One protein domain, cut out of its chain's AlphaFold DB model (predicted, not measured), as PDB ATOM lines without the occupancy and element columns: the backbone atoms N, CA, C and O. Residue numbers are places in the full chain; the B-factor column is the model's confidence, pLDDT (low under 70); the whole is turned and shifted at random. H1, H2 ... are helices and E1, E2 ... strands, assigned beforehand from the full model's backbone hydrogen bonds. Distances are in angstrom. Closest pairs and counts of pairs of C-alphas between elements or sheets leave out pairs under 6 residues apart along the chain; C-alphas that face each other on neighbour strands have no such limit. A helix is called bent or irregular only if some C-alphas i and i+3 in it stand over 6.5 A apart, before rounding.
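Overview. This is residues 2 to 103 of the 539 residues of the protein "Amidohydrolase family protein" of Xanthomonadales bacterium (UniProt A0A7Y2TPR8). A strongly twisted sheet of six strands in a row has one long helix, H2, packed over one face, while the short helix H1 sits beside the strands near the E1 edge. The long hairpin of E2 and E3 makes most of the length, and residues 98 to 103 of H2 stick out free. The 102 printed residues, with two named helices and six named strands, run H1, E1, E2, E3, E4, E5, E6, H2. The sheet's order is E1, E2, E3, E4, E5, E6, all antiparallel, and the class is mixed, helices and strands. The whole is compact, with a radius of gyration of the C-alphas of 14.4 A, and only just elongated, spanning 44 by 29 by 22 A.

Along the chain. H1, residues 2 to 6, begins at C-alpha 2 at (-39.695, 1.302, -56.827). E1 is residues 12 to 14. E2, residues 20 to 33, is 35.6 A long and bends by 68 degrees at residue 30. E3, residues 36 to 46, is 33.0 A long. E4 is residues 53 to 58, 16.8 A, E5 residues 63 to 68, 14.3 A, and E6 residues 71 to 73. H2, residues 79 to 103, is 36.7 A long and ends at C-alpha 103 at (-43.785, -21.038, -44.365). H2 is only just irregular: C-alphas 80 and 83 are 6.9 A apart.

Arrangement. The strands form a meander, each the antiparallel neighbour of the one before, and each successive pair is a hairpin. Within hydrogen-bond range are N 13 and O 21 of E1 and E2, 2.9 A; N 26 and O 42 of E2 and E3, 2.8 A; N 43 and O 55 of E3 and E4, 2.9 A; N 56 and O 65 of E4 and E5, 2.9 A; and N 66 and O 73 of E5 and E6, 2.9 A. The pairing is staggered: E2 pairs with E1 over residues 20 to 22 and with E3 over 22 to 33. H2 is on one face of the sheet, in two layers, a helix layer and a sheet layer; the closest C-alphas of H2 and E5 are those of Gln 86 and Thr 67, 5.5 A apart. H1 is on the sheet at a height over the sheet of 4.7 A, over none of its strands; the closest C-alphas of H1 and E1 are those of Leu 5 and Ser 12, 5.3 A apart. H1 and H2 are apart. Every O i to N i+4 pair is within hydrogen-bond range in H1, and 19 of 21 in H2.

Size, cuts and confidence. The two C-alphas farthest apart are those of Pro 17 and Asp 35, 46.4 A. The printed part has no cut and no long link; E3 to E4 is short, the others tight. The mean pLDDT of the printed part is 92.7, and no printed residue is under 70.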
ATOM      1  N   ALA A   2     -38.772   1.216 -57.972       93.38
ATOM      2  CA  ALA A   2     -39.695   1.302 -56.827       93.38
ATOM      3  C   ALA A   2     -40.991   2.083 -57.119       93.38
ATOM      4  O   ALA A   2     -42.077   1.559 -56.911       93.38
ATOM      5  N   ARG A   3     -40.897   3.282 -57.716       93.19
ATOM      6  CA  ARG A   3     -42.082   4.061 -58.127       93.19
ATOM      7  C   ARG A   3     -42.992   3.336 -59.111       93.19
ATOM      8  O   ARG A   3     -44.202   3.441 -58.985       93.19
ATOM      9  N   ALA A   4     -42.419   2.610 -60.071       93.31
ATOM     10  CA  ALA A   4     -43.196   1.837 -61.034       93.31
ATOM     11  C   ALA A   4     -43.941   0.690 -60.332       93.31
ATOM     12  O   ALA A   4     -45.126   0.506 -60.577       93.31
ATOM     13  N   LEU A   5     -43.279  -0.012 -59.403       95.44
ATOM     14  CA  LEU A   5     -43.910  -1.055 -58.587       95.44
ATOM     15  C   LEU A   5     -45.030  -0.476 -57.701       95.44
ATOM     16  O   LEU A   5     -46.140  -0.991 -57.724       95.44
ATOM     17  N   LEU A   6     -44.791   0.642 -57.006       94.88
ATOM     18  CA  LEU A   6     -45.788   1.328 -56.161       94.88
ATOM     19  C   LEU A   6     -46.933   1.995 -56.940       94.88
ATOM     20  O   LEU A   6     -47.898   2.457 -56.333       94.88
ATOM     21  N   SER A   7     -46.796   2.125 -58.259       94.19
ATOM     22  CA  SER A   7     -47.857   2.622 -59.145       94.19
ATOM     23  C   SER A   7     -48.621   1.484 -59.822       94.19
ATOM     24  O   SER A   7     -49.589   1.752 -60.524       94.19
ATOM     25  N   SER A   8     -48.182   0.233 -59.649       95.31
ATOM     26  CA  SER A   8     -48.897  -0.945 -60.139       95.31
ATOM     27  C   SER A   8     -49.929  -1.407 -59.111       95.31
ATOM     28  O   SER A   8     -49.633  -1.430 -57.916       95.31
ATOM     29  N   ASP A   9     -51.106  -1.829 -59.575       90.94
ATOM     30  CA  ASP A   9     -52.214  -2.240 -58.699       90.94
ATOM     31  C   ASP A   9     -51.847  -3.411 -57.773       90.94
ATOM     32  O   ASP A   9     -52.346  -3.509 -56.655       90.94
ATOM     33  N   SER A  10     -50.956  -4.300 -58.223       92.94
ATOM     34  CA  SER A  10     -50.530  -5.485 -57.471       92.94
ATOM     35  C   SER A  10     -49.196  -5.315 -56.736       92.94
ATOM     36  O   SER A  10     -48.698  -6.287 -56.171       92.94
ATOM     37  N   GLY A  11     -48.562  -4.138 -56.798       94.19
ATOM     38  CA  GLY A  11     -47.221  -3.926 -56.239       94.19
ATOM     39  C   GLY A  11     -46.120  -4.749 -56.925       94.19
ATOM     40  O   GLY A  11     -45.064  -4.977 -56.338       94.19
ATOM     41  N   SER A  12     -46.343  -5.234 -58.148       94.00
ATOM     42  CA  SER A  12     -45.429  -6.148 -58.837       94.00
ATOM     43  C   SER A  12     -45.431  -5.955 -60.346       94.00
ATOM     44  O   SER A  12     -46.475  -5.673 -60.929       94.00
ATOM     45  N   LEU A  13     -44.292  -6.199 -60.987       93.69
ATOM     46  CA  LEU A  13     -44.110  -6.048 -62.429       93.69
ATOM     47  C   LEU A  13     -43.261  -7.186 -62.996       93.69
ATOM     48  O   LEU A  13     -42.282  -7.603 -62.375       93.69
ATOM     49  N   GLU A  14     -43.595  -7.627 -64.207       90.69
ATOM     50  CA  GLU A  14     -42.702  -8.457 -65.017       90.69
ATOM     51  C   GLU A  14     -41.490  -7.621 -65.460       90.69
ATOM     52  O   GLU A  14     -41.615  -6.453 -65.844       90.69
ATOM     53  N   LEU A  15     -40.303  -8.210 -65.375       84.69
ATOM     54  CA  LEU A  15     -39.035  -7.594 -65.732       84.69
ATOM     55  C   LEU A  15     -38.618  -8.028 -67.137       84.69
ATOM     56  O   LEU A  15     -38.820  -9.168 -67.551       84.69
ATOM     57  N   LEU A  16     -37.966  -7.119 -67.860       81.81
ATOM     58  CA  LEU A  16     -37.290  -7.448 -69.110       81.81
ATOM     59  C   LEU A  16     -35.805  -7.745 -68.831       81.81
ATOM     60  O   LEU A  16     -35.176  -6.991 -68.086       81.81
ATOM     61  N   PRO A  17     -35.213  -8.791 -69.440       75.50
ATOM     62  CA  PRO A  17     -35.820  -9.719 -70.401       75.50
ATOM     63  C   PRO A  17     -36.597 -10.896 -69.773       75.50
ATOM     64  O   PRO A  17     -37.237 -11.640 -70.508       75.50
ATOM     65  N   ALA A  18     -36.520 -11.103 -68.456       77.81
ATOM     66  CA  ALA A  18     -37.213 -12.180 -67.745       77.81
ATOM     67  C   ALA A  18     -37.387 -11.829 -66.258       77.81
ATOM     68  O   ALA A  18     -36.717 -10.927 -65.769       77.81
ATOM     69  N   GLY A  19     -38.203 -12.599 -65.532       79.75
ATOM     70  CA  GLY A  19     -38.376 -12.485 -64.079       79.75
ATOM     71  C   GLY A  19     -39.477 -11.506 -63.670       79.75
ATOM     72  O   GLY A  19     -40.067 -10.832 -64.505       79.75
ATOM     73  N   ARG A  20     -39.740 -11.417 -62.367       87.62
ATOM     74  CA  ARG A  20     -40.776 -10.554 -61.786       87.62
ATOM     75  C   ARG A  20     -40.222  -9.882 -60.540       87.62
ATOM     76  O   ARG A  20     -39.619 -10.557 -59.714       87.62
ATOM     77  N   ALA A  21     -40.450  -8.582 -60.388       91.00
ATOM     78  CA  ALA A  21     -40.166  -7.859 -59.151       91.00
ATOM     79  C   ALA A  21     -41.460  -7.550 -58.398       91.00
ATOM     80  O   ALA A  21     -42.496  -7.290 -59.012       91.00
ATOM     81  N   ALA A  22     -41.384  -7.521 -57.072       93.25
ATOM     82  CA  ALA A  22     -42.474  -7.100 -56.195       93.25
ATOM     83  C   ALA A  22     -41.941  -6.153 -55.119       93.25
ATOM     84  O   ALA A  22     -40.801  -6.317 -54.689       93.25
ATOM     85  N   ILE A  23     -42.746  -5.171 -54.706       95.81
ATOM     86  CA  ILE A  23     -42.428  -4.250 -53.613       95.81
ATOM     87  C   ILE A  23     -43.406  -4.418 -52.454       95.81
ATOM     88  O   ILE A  23     -44.604  -4.594 -52.656       95.81
ATOM     89  N   GLU A  24     -42.888  -4.298 -51.240       95.69
ATOM     90  CA  GLU A  24     -43.658  -4.365 -50.004       95.69
ATOM     91  C   GLU A  24     -43.238  -3.236 -49.060       95.69
ATOM     92  O   GLU A  24     -42.048  -2.935 -48.930       95.69
ATOM     93  N   ARG A  25     -44.220  -2.599 -48.413       96.25
ATOM     94  CA  ARG A  25     -43.994  -1.643 -47.320       96.25
ATOM     95  C   ARG A  25     -43.645  -2.427 -46.056       96.25
ATOM     96  O   ARG A  25     -44.428  -3.273 -45.645       96.25
ATOM     97  N   VAL A  26     -42.490  -2.147 -45.455       97.31
ATOM     98  CA  VAL A  26     -41.975  -2.887 -44.292       97.31
ATOM     99  C   VAL A  26     -42.318  -2.175 -42.989       97.31
ATOM    100  O   VAL A  26     -42.950  -2.758 -42.116       97.31
ATOM    101  N   THR A  27     -41.875  -0.927 -42.841       97.56
ATOM    102  CA  THR A  27     -42.098  -0.124 -41.632       97.56
ATOM    103  C   THR A  27     -41.905   1.354 -41.925       97.56
ATOM    104  O   THR A  27     -41.194   1.717 -42.863       97.56
ATOM    105  N   ASP A  28     -42.475   2.186 -41.062       97.44
ATOM    106  CA  ASP A  28     -42.336   3.637 -41.091       97.44
ATOM    107  C   ASP A  28     -41.441   4.126 -39.960       97.44
ATOM    108  O   ASP A  28     -41.316   3.478 -38.916       97.44
ATOM    109  N   LEU A  29     -40.796   5.263 -40.188       97.38
ATOM    110  CA  LEU A  29     -39.928   5.920 -39.232       97.38
ATOM    111  C   LEU A  29     -40.057   7.435 -39.365       97.38
ATOM    112  O   LEU A  29     -39.862   7.997 -40.436       97.38
ATOM    113  N   THR A  30     -40.296   8.104 -38.246       96.69
ATOM    114  CA  THR A  30     -40.229   9.562 -38.169       96.69
ATOM    115  C   THR A  30     -38.798   9.997 -37.856       96.69
ATOM    116  O   THR A  30     -38.190   9.521 -36.888       96.69
ATOM    117  N   VAL A  31     -38.241  10.890 -38.678       94.38
ATOM    118  CA  VAL A  31     -36.880  11.428 -38.531       94.38
ATOM    119  C   VAL A  31     -36.893  12.962 -38.437       94.38
ATOM    120  O   VAL A  31     -37.742  13.600 -39.056       94.38
ATOM    121  N   PRO A  32     -35.953  13.590 -37.703       90.19
ATOM    122  CA  PRO A  32     -35.889  15.052 -37.601       90.19
ATOM    123  C   PRO A  32     -35.629  15.717 -38.956       90.19
ATOM    124  O   PRO A  32     -34.752  15.261 -39.685       90.19
ATOM    125  N   ALA A  33     -36.317  16.813 -39.281       86.44
ATOM    126  CA  ALA A  33     -36.157  17.564 -40.526       86.44
ATOM    127  C   ALA A  33     -36.207  19.086 -40.305       86.44
ATOM    128  O   ALA A  33     -37.270  19.702 -40.310       86.44
ATOM    129  N   GLY A  34     -35.036  19.713 -40.143       80.56
ATOM    130  CA  GLY A  34     -34.956  21.137 -39.798       80.56
ATOM    131  C   GLY A  34     -35.577  21.389 -38.423       80.56
ATOM    132  O   GLY A  34     -35.175  20.744 -37.458       80.56
ATOM    133  N   ASP A  35     -36.574  22.273 -38.359       78.50
ATOM    134  CA  ASP A  35     -37.357  22.548 -37.143       78.50
ATOM    135  C   ASP A  35     -38.572  21.606 -36.973       78.50
ATOM    136  O   ASP A  35     -39.375  21.790 -36.059       78.50
ATOM    137  N   GLY A  36     -38.738  20.624 -37.867       87.69
ATOM    138  CA  GLY A  36     -39.871  19.699 -37.884       87.69
ATOM    139  C   GLY A  36     -39.466  18.227 -37.933       87.69
ATOM    140  O   GLY A  36     -38.334  17.846 -37.636       87.69
ATOM    141  N   GLU A  37     -40.418  17.396 -38.337       92.56
ATOM    142  CA  GLU A  37     -40.264  15.955 -38.525       92.56
ATOM    143  C   GLU A  37     -40.625  15.583 -39.968       92.56
ATOM    144  O   GLU A  37     -41.363  16.304 -40.638       92.56
ATOM    145  N   GLN A  38     -40.078  14.471 -40.449       94.38
ATOM    146  CA  GLN A  38     -40.348  13.899 -41.765       94.38
ATOM    147  C   GLN A  38     -40.606  12.401 -41.599       94.38
ATOM    148  O   GLN A  38     -39.826  11.722 -40.921       94.38
ATOM    149  N   GLU A  39     -41.666  11.873 -42.211       96.81
ATOM    150  CA  GLU A  39     -41.881  10.429 -42.287       96.81
ATOM    151  C   GLU A  39     -41.052   9.830 -43.430       96.81
ATOM    152  O   GLU A  39     -40.976  10.362 -44.541       96.81
ATOM    153  N   ILE A  40     -40.403   8.706 -43.147       97.56
ATOM    154  CA  ILE A  40     -39.754   7.870 -44.149       97.56
ATOM    155  C   ILE A  40     -40.217   6.429 -43.975       97.56
ATOM    156  O   ILE A  40     -40.472   5.963 -42.865       97.56
ATOM    157  N   THR A  41     -40.274   5.695 -45.074       98.25
ATOM    158  CA  THR A  41     -40.751   4.317 -45.113       98.25
ATOM    159  C   THR A  41     -39.676   3.404 -45.673       98.25
ATOM    160  O   THR A  41     -39.143   3.640 -46.762       98.25
ATOM    161  N   LEU A  42     -39.404   2.312 -44.963       98.25
ATOM    162  CA  LEU A  42     -38.622   1.199 -45.476       98.25
ATOM    163  C   LEU A  42     -39.491   0.362 -46.411       98.25
ATOM    164  O   LEU A  42     -40.528  -0.175 -46.012       98.25
ATOM    165  N   TYR A  43     -39.035   0.204 -47.646       97.75
ATOM    166  CA  TYR A  43     -39.600  -0.732 -48.606       97.75
ATOM    167  C   TYR A  43     -38.622  -1.866 -48.884       97.75
ATOM    168  O   TYR A  43     -37.404  -1.685 -48.879       97.75
ATOM    169  N   ARG A  44     -39.186  -3.030 -49.193       95.94
ATOM    170  CA  ARG A  44     -38.469  -4.226 -49.621       95.94
ATOM    171  C   ARG A  44     -38.858  -4.570 -51.052       95.94
ATOM    172  O   ARG A  44     -40.045  -4.652 -51.350       95.94
ATOM    173  N   ILE A  45     -37.879  -4.799 -51.921       94.56
ATOM    174  CA  ILE A  45     -38.067  -5.231 -53.309       94.56
ATOM    175  C   ILE A  45     -37.492  -6.637 -53.493       94.56
ATOM    176  O   ILE A  45     -36.286  -6.838 -53.363       94.56
ATOM    177  N   GLY A  46     -38.345  -7.602 -53.830       91.44
ATOM    178  CA  GLY A  46     -37.951  -8.973 -54.174       91.44
ATOM    179  C   GLY A  46     -37.807  -9.201 -55.684       91.44
ATOM    180  O   GLY A  46     -38.289  -8.400 -56.488       91.44
ATOM    181  N   GLY A  47     -37.165 -10.312 -56.063       87.50
ATOM    182  CA  GLY A  47     -37.097 -10.810 -57.448       87.50
ATOM    183  C   GLY A  47     -36.001 -10.205 -58.334       87.50
ATOM    184  O   GLY A  47     -35.889 -10.549 -59.510       87.50
ATOM    185  N   LEU A  48     -35.177  -9.307 -57.785       86.94
ATOM    186  CA  LEU A  48     -33.999  -8.768 -58.473       86.94
ATOM    187  C   LEU A  48     -32.738  -9.581 -58.199       86.94
ATOM    188  O   LEU A  48     -31.892  -9.687 -59.085       86.94
ATOM    189  N   ASP A  49     -32.632 -10.102 -56.983       88.81
ATOM    190  CA  ASP A  49     -31.469 -10.757 -56.397       88.81
ATOM    191  C   ASP A  49     -31.943 -11.973 -55.573       88.81
ATOM    192  O   ASP A  49     -33.152 -12.211 -55.482       88.81
ATOM    193  N   LEU A  50     -31.017 -12.740 -54.994       89.19
ATOM    194  CA  LEU A  50     -31.306 -13.910 -54.150       89.19
ATOM    195  C   LEU A  50     -31.853 -13.515 -52.773       89.19
ATOM    196  O   LEU A  50     -32.545 -14.297 -52.119       89.19
ATOM    197  N   THR A  51     -31.593 -12.276 -52.358       87.94
ATOM    198  CA  THR A  51     -32.214 -11.632 -51.204       87.94
ATOM    199  C   THR A  51     -32.980 -10.375 -51.611       87.94
ATOM    200  O   THR A  51     -32.717  -9.753 -52.648       87.94
ATOM    201  N   PRO A  52     -33.980  -9.968 -50.816       90.38
ATOM    202  CA  PRO A  52     -34.685  -8.733 -51.071       90.38
ATOM    203  C   PRO A  52     -33.759  -7.524 -50.928       90.38
ATOM    204  O   PRO A  52     -32.971  -7.429 -49.994       90.38
ATOM    205  N   ASN A  53     -33.908  -6.563 -51.832       91.94
ATOM    206  CA  ASN A  53     -33.244  -5.271 -51.733       91.94
ATOM    207  C   ASN A  53     -34.096  -4.323 -50.886       91.94
ATOM    208  O   ASN A  53     -35.319  -4.293 -51.030       91.94
ATOM    209  N   TYR A  54     -33.459  -3.505 -50.059       95.06
ATOM    210  CA  TYR A  54     -34.138  -2.564 -49.175       95.06
ATOM    211  C   TYR A  54     -33.799  -1.123 -49.545       95.06
ATOM    212  O   TYR A  54     -32.690  -0.818 -49.988       95.06
ATOM    213  N   LEU A  55     -34.774  -0.232 -49.393       96.75
ATOM    214  CA  LEU A  55     -34.596   1.196 -49.619       96.75
ATOM    215  C   LEU A  55     -35.561   2.013 -48.763       96.75
ATOM    216  O   LEU A  55     -36.705   1.613 -48.549       96.75
ATOM    217  N   TRP A  56     -35.104   3.184 -48.335       97.69
ATOM    218  CA  TRP A  56     -35.913   4.151 -47.608       97.69
ATOM    219  C   TRP A  56     -36.433   5.208 -48.571       97.69
ATOM    220  O   TRP A  56     -35.641   5.865 -49.252       97.69
ATOM    221  N   LEU A  57     -37.751   5.370 -48.627       97.56
ATOM    222  CA  LEU A  57     -38.410   6.420 -49.397       97.56
ATOM    223  C   LEU A  57     -39.051   7.438 -48.456       97.56
ATOM    224  O   LEU A  57     -39.486   7.065 -47.370       97.56
ATOM    225  N   ASP A  58     -39.125   8.696 -48.869       95.25
ATOM    226  CA  ASP A  58     -39.922   9.707 -48.170       95.25
ATOM    227  C   ASP A  58     -41.407   9.678 -48.589       95.25
ATOM    228  O   ASP A  58     -41.843   8.837 -49.386       95.25
ATOM    229  N   GLU A  59     -42.186  10.605 -48.029       92.50
ATOM    230  CA  GLU A  59     -43.619  10.803 -48.289       92.50
ATOM    231  C   GLU A  59     -43.942  11.006 -49.785       92.50
ATOM    232  O   GLU A  59     -44.981  10.542 -50.264       92.50
ATOM    233  N   ASP A  60     -43.017  11.600 -50.549       92.31
ATOM    234  CA  ASP A  60     -43.142  11.847 -51.993       92.31
ATOM    235  C   ASP A  60     -42.669  10.653 -52.852       92.31
ATOM    236  O   ASP A  60     -42.675  10.705 -54.088       92.31
ATOM    237  N   ARG A  61     -42.292   9.529 -52.221       92.00
ATOM    238  CA  ARG A  61     -41.693   8.342 -52.864       92.00
ATOM    239  C   ARG A  61     -40.357   8.659 -53.558       92.00
ATOM    240  O   ARG A  61     -39.968   7.980 -54.527       92.00
ATOM    241  N   GLU A  62     -39.649   9.682 -53.088       93.44
ATOM    242  CA  GLU A  62     -38.270   9.993 -53.454       93.44
ATOM    243  C   GLU A  62     -37.299   9.171 -52.598       93.44
ATOM    244  O   GLU A  62     -37.624   8.728 -51.497       93.44
ATOM    245  N   LEU A  63     -36.113   8.871 -53.142       95.38
ATOM    246  CA  LEU A  63     -35.123   8.079 -52.414       95.38
ATOM    247  C   LEU A  63     -34.573   8.910 -51.253       95.38
ATOM    248  O   LEU A  63     -33.834   9.866 -51.482       95.38
ATOM    249  N   PHE A  64     -34.876   8.494 -50.026       96.12
ATOM    250  CA  PHE A  64     -34.303   9.086 -48.830       96.12
ATOM    251  C   PHE A  64     -32.943   8.458 -48.531       96.12
ATOM    252  O   PHE A  64     -31.936   9.156 -48.527       96.12
ATOM    253  N   ALA A  65     -32.878   7.138 -48.335       96.38
ATOM    254  CA  ALA A  65     -31.620   6.481 -47.987       96.38
ATOM    255  C   ALA A  65     -31.460   5.070 -48.563       96.38
ATOM    256  O   ALA A  65     -32.426   4.328 -48.752       96.38
ATOM    257  N   LEU A  66     -30.199   4.698 -48.786       95.50
ATOM    258  CA  LEU A  66     -29.744   3.328 -49.022       95.50
ATOM    259  C   LEU A  66     -28.689   2.996 -47.972       95.50
ATOM    260  O   LEU A  66     -27.691   3.711 -47.864       95.50
ATOM    261  N   THR A  67     -28.881   1.914 -47.228       92.44
ATOM    262  CA  THR A  67     -27.892   1.434 -46.261       92.44
ATOM    263  C   THR A  67     -27.245   0.160 -46.805       92.44
ATOM    264  O   THR A  67     -27.929  -0.757 -47.262       92.44
ATOM    265  N   LEU A  68     -25.912   0.143 -46.842       86.75
ATOM    266  CA  LEU A  68     -25.085  -0.889 -47.477       86.75
ATOM    267  C   LEU A  68     -24.025  -1.396 -46.481       86.75
ATOM    268  O   LEU A  68     -22.846  -1.551 -46.813       86.75
ATOM    269  N   GLY A  69     -24.433  -1.593 -45.225       81.38
ATOM    270  CA  GLY A  69     -23.557  -1.983 -44.124       81.38
ATOM    271  C   GLY A  69     -22.623  -0.847 -43.710       81.38
ATOM    272  O   GLY A  69     -23.034   0.096 -43.040       81.38
ATOM    273  N   TRP A  70     -21.351  -0.929 -44.107       75.81
ATOM    274  CA  TRP A  70     -20.324   0.066 -43.756       75.81
ATOM    275  C   TRP A  70     -20.344   1.315 -44.653       75.81
ATOM    276  O   TRP A  70     -19.637   2.287 -44.383       75.81
ATOM    277  N   MET A  71     -21.152   1.299 -45.716       87.38
ATOM    278  CA  MET A  71     -21.418   2.441 -46.589       87.38
ATOM    279  C   MET A  71     -22.915   2.752 -46.614       87.38
ATOM    280  O   MET A  71     -23.753   1.907 -46.308       87.38
ATOM    281  N   GLY A  72     -23.270   3.959 -47.042       92.06
ATOM    282  CA  GLY A  72     -24.660   4.319 -47.277       92.06
ATOM    283  C   GLY A  72     -24.790   5.630 -48.035       92.06
ATOM    284  O   GLY A  72     -23.824   6.379 -48.197       92.06
ATOM    285  N   LEU A  73     -26.000   5.892 -48.506       95.31
ATOM    286  CA  LEU A  73     -26.392   7.129 -49.162       95.31
ATOM    287  C   LEU A  73     -27.574   7.720 -48.401       95.31
ATOM    288  O   LEU A  73     -28.526   7.009 -48.100       95.31
ATOM    289  N   ALA A  74     -27.499   9.012 -48.104       94.50
ATOM    290  CA  ALA A  74     -28.551   9.794 -47.464       94.50
ATOM    291  C   ALA A  74     -28.488  11.240 -47.985       94.50
ATOM    292  O   ALA A  74     -27.466  11.629 -48.572       94.50
ATOM    293  N   PRO A  75     -29.523  12.071 -47.764       93.50
ATOM    294  CA  PRO A  75     -29.474  13.473 -48.135       93.50
ATOM    295  C   PRO A  75     -28.341  14.178 -47.384       93.50
ATOM    296  O   PRO A  75     -27.907  13.763 -46.303       93.50
ATOM    297  N   ARG A  76     -27.835  15.269 -47.961       91.62
ATOM    298  CA  ARG A  76     -26.718  16.013 -47.372       91.62
ATOM    299  C   ARG A  76     -27.054  16.432 -45.937       91.62
ATOM    300  O   ARG A  76     -28.065  17.084 -45.708       91.62
ATOM    301  N   GLY A  77     -26.171  16.093 -44.996       90.88
ATOM    302  CA  GLY A  77     -26.344  16.412 -43.575       90.88
ATOM    303  C   GLY A  77     -27.259  15.457 -42.800       90.88
ATOM    304  O   GLY A  77     -27.672  15.827 -41.713       90.88
ATOM    305  N   ARG A  78     -27.584  14.280 -43.360       91.62
ATOM    306  CA  ARG A  78     -28.387  13.223 -42.711       91.62
ATOM    307  C   ARG A  78     -27.635  11.893 -42.546       91.62
ATOM    308  O   ARG A  78     -28.245  10.840 -42.367       91.62
ATOM    309  N   GLY A  79     -26.310  11.903 -42.693       91.25
ATOM    310  CA  GLY A  79     -25.490  10.683 -42.680       91.25
ATOM    311  C   GLY A  79     -25.482   9.967 -41.326       91.25
ATOM    312  O   GLY A  79     -25.336   8.751 -41.270       91.25
ATOM    313  N   GLU A  80     -25.703  10.703 -40.242       93.12
ATOM    314  CA  GLU A  80     -25.820  10.207 -38.869       93.12
ATOM    315  C   GLU A  80     -27.030   9.290 -38.643       93.12
ATOM    316  O   GLU A  80     -27.041   8.526 -37.681       93.12
ATOM    317  N   LEU A  81     -28.029   9.325 -39.535       94.25
ATOM    318  CA  LEU A  81     -29.176   8.418 -39.481       94.25
ATOM    319  C   LEU A  81     -28.835   7.014 -39.999       94.25
ATOM    320  O   LEU A  81     -29.496   6.055 -39.601       94.25
ATOM    321  N   LEU A  82     -27.815   6.872 -40.856       95.19
ATOM    322  CA  LEU A  82     -27.512   5.619 -41.559       95.19
ATOM    323  C   LEU A  82     -27.351   4.403 -40.629       95.19
ATOM    324  O   LEU A  82     -27.942   3.375 -40.956       95.19
ATOM    325  N   PRO A  83     -26.652   4.477 -39.473       94.62
ATOM    326  CA  PRO A  83     -26.548   3.334 -38.563       94.62
ATOM    327  C   PRO A  83     -27.911   2.859 -38.045       94.62
ATOM    328  O   PRO A  83     -28.219   1.675 -38.119       94.62
ATOM    329  N   ARG A  84     -28.780   3.786 -37.615       95.25
ATOM    330  CA  ARG A  84     -30.134   3.458 -37.135       95.25
ATOM    331  C   ARG A  84     -31.005   2.866 -38.246       95.25
ATOM    332  O   ARG A  84     -31.774   1.942 -38.003       95.25
ATOM    333  N   LEU A  85     -30.903   3.406 -39.460       96.50
ATOM    334  CA  LEU A  85     -31.630   2.884 -40.620       96.50
ATOM    335  C   LEU A  85     -31.154   1.472 -40.993       96.50
ATOM    336  O   LEU A  85     -31.986   0.622 -41.313       96.50
ATOM    337  N   GLN A  86     -29.847   1.211 -40.899       95.38
ATOM    338  CA  GLN A  86     -29.266  -0.110 -41.142       95.38
ATOM    339  C   GLN A  86     -29.734  -1.124 -40.092       95.38
ATOM    340  O   GLN A  86     -30.141  -2.216 -40.462       95.38
ATOM    341  N   GLU A  87     -29.765  -0.760 -38.806       95.25
ATOM    342  CA  GLU A  87     -30.271  -1.639 -37.741       95.25
ATOM    343  C   GLU A  87     -31.725  -2.078 -37.987       95.25
ATOM    344  O   GLU A  87     -32.071  -3.249 -37.805       95.25
ATOM    345  N   ILE A  88     -32.584  -1.155 -38.439       96.50
ATOM    346  CA  ILE A  88     -33.980  -1.465 -38.781       96.50
ATOM    347  C   ILE A  88     -34.051  -2.369 -40.021       96.50
ATOM    348  O   ILE A  88     -34.845  -3.313 -40.049       96.50
ATOM    349  N   GLN A  89     -33.215  -2.113 -41.029       95.81
ATOM    350  CA  GLN A  89     -33.122  -2.951 -42.225       95.81
ATOM    351  C   GLN A  89     -32.662  -4.377 -41.889       95.81
ATOM    352  O   GLN A  89     -33.302  -5.337 -42.316       95.81
ATOM    353  N   ASP A  90     -31.625  -4.531 -41.065       92.75
ATOM    354  CA  ASP A  90     -31.111  -5.833 -40.624       92.75
ATOM    355  C   ASP A  90     -32.180  -6.615 -39.848       92.75
ATOM    356  O   ASP A  90     -32.336  -7.828 -40.018       92.75
ATOM    357  N   ALA A  91     -32.959  -5.928 -39.004       94.81
ATOM    358  CA  ALA A  91     -34.078  -6.537 -38.294       94.81
ATOM    359  C   ALA A  91     -35.179  -7.019 -39.258       94.81
ATOM    360  O   ALA A  91     -35.707  -8.121 -39.079       94.81
ATOM    361  N   ALA A  92     -35.495  -6.231 -40.291       95.44
ATOM    362  CA  ALA A  92     -36.462  -6.599 -41.321       95.44
ATOM    363  C   ALA A  92     -35.999  -7.799 -42.163       95.44
ATOM    364  O   ALA A  92     -36.794  -8.700 -42.443       95.44
ATOM    365  N   GLU A  93     -34.716  -7.857 -42.517       93.12
ATOM    366  CA  GLU A  93     -34.124  -8.984 -43.242       93.12
ATOM    367  C   GLU A  93     -34.148 -10.270 -42.409       93.12
ATOM    368  O   GLU A  93     -34.612 -11.314 -42.879       93.12
ATOM    369  N   LYS A  94     -33.765 -10.194 -41.127       93.88
ATOM    370  CA  LYS A  94     -33.880 -11.326 -40.193       93.88
ATOM    371  C   LYS A  94     -35.329 -11.804 -40.062       93.88
ATOM    372  O   LYS A  94     -35.575 -13.009 -40.039       93.88
ATOM    373  N   ALA A  95     -36.293 -10.886 -39.983       95.56
ATOM    374  CA  ALA A  95     -37.714 -11.231 -39.919       95.56
ATOM    375  C   ALA A  95     -38.204 -11.917 -41.205       95.56
ATOM    376  O   ALA A  95     -38.933 -12.902 -41.124       95.56
ATOM    377  N   TRP A  96     -37.759 -11.458 -42.377       95.19
ATOM    378  CA  TRP A  96     -38.078 -12.093 -43.656       95.19
ATOM    379  C   TRP A  96     -37.589 -13.543 -43.723       95.19
ATOM    380  O   TRP A  96     -38.357 -14.442 -44.064       95.19
ATOM    381  N   HIS A  97     -36.341 -13.795 -43.321       95.94
ATOM    382  CA  HIS A  97     -35.791 -15.148 -43.265       95.94
ATOM    383  C   HIS A  97     -36.569 -16.069 -42.314       95.94
ATOM    384  O   HIS A  97     -36.786 -17.239 -42.641       95.94
ATOM    385  N   ARG A  98     -37.039 -15.548 -41.170       96.81
ATOM    386  CA  ARG A  98     -37.909 -16.298 -40.248       96.81
ATOM    387  C   ARG A  98     -39.260 -16.633 -40.870       96.81
ATOM    388  O   ARG A  98     -39.686 -17.778 -40.804       96.81
ATOM    389  N   GLN A  99     -39.889 -15.674 -41.548       96.38
ATOM    390  CA  GLN A  99     -41.152 -15.906 -42.258       96.38
ATOM    391  C   GLN A  99     -41.004 -16.966 -43.359       96.38
ATOM    392  O   GLN A  99     -41.898 -17.790 -43.555       96.38
ATOM    393  N   LEU A 100     -39.871 -16.979 -44.073       96.12
ATOM    394  CA  LEU A 100     -39.570 -18.052 -45.021       96.12
ATOM    395  C   LEU A 100     -39.448 -19.406 -44.322       96.12
ATOM    396  O   LEU A 100     -40.053 -20.369 -44.786       96.12
ATOM    397  N   ALA A 101     -38.717 -19.485 -43.208       97.75
ATOM    398  CA  ALA A 101     -38.591 -20.718 -42.436       97.75
ATOM    399  C   ALA A 101     -39.944 -21.235 -41.929       97.75
ATOM    400  O   ALA A 101     -40.230 -22.418 -42.102       97.75
ATOM    401  N   GLU A 102     -40.787 -20.365 -41.378       97.75
ATOM    402  CA  GLU A 102     -42.133 -20.710 -40.903       97.75
ATOM    403  C   GLU A 102     -43.024 -21.256 -42.025       97.75
ATOM    404  O   GLU A 102     -43.760 -22.217 -41.817       97.75
ATOM    405  N   ARG A 103     -42.944 -20.663 -43.222       97.62
ATOM    406  CA  ARG A 103     -43.785 -21.038 -44.365       97.62
ATOM    407  C   ARG A 103     -43.289 -22.272 -45.116       97.62
ATOM    408  O   ARG A 103     -44.109 -23.019 -45.641       97.62
TER     409      ARG A 103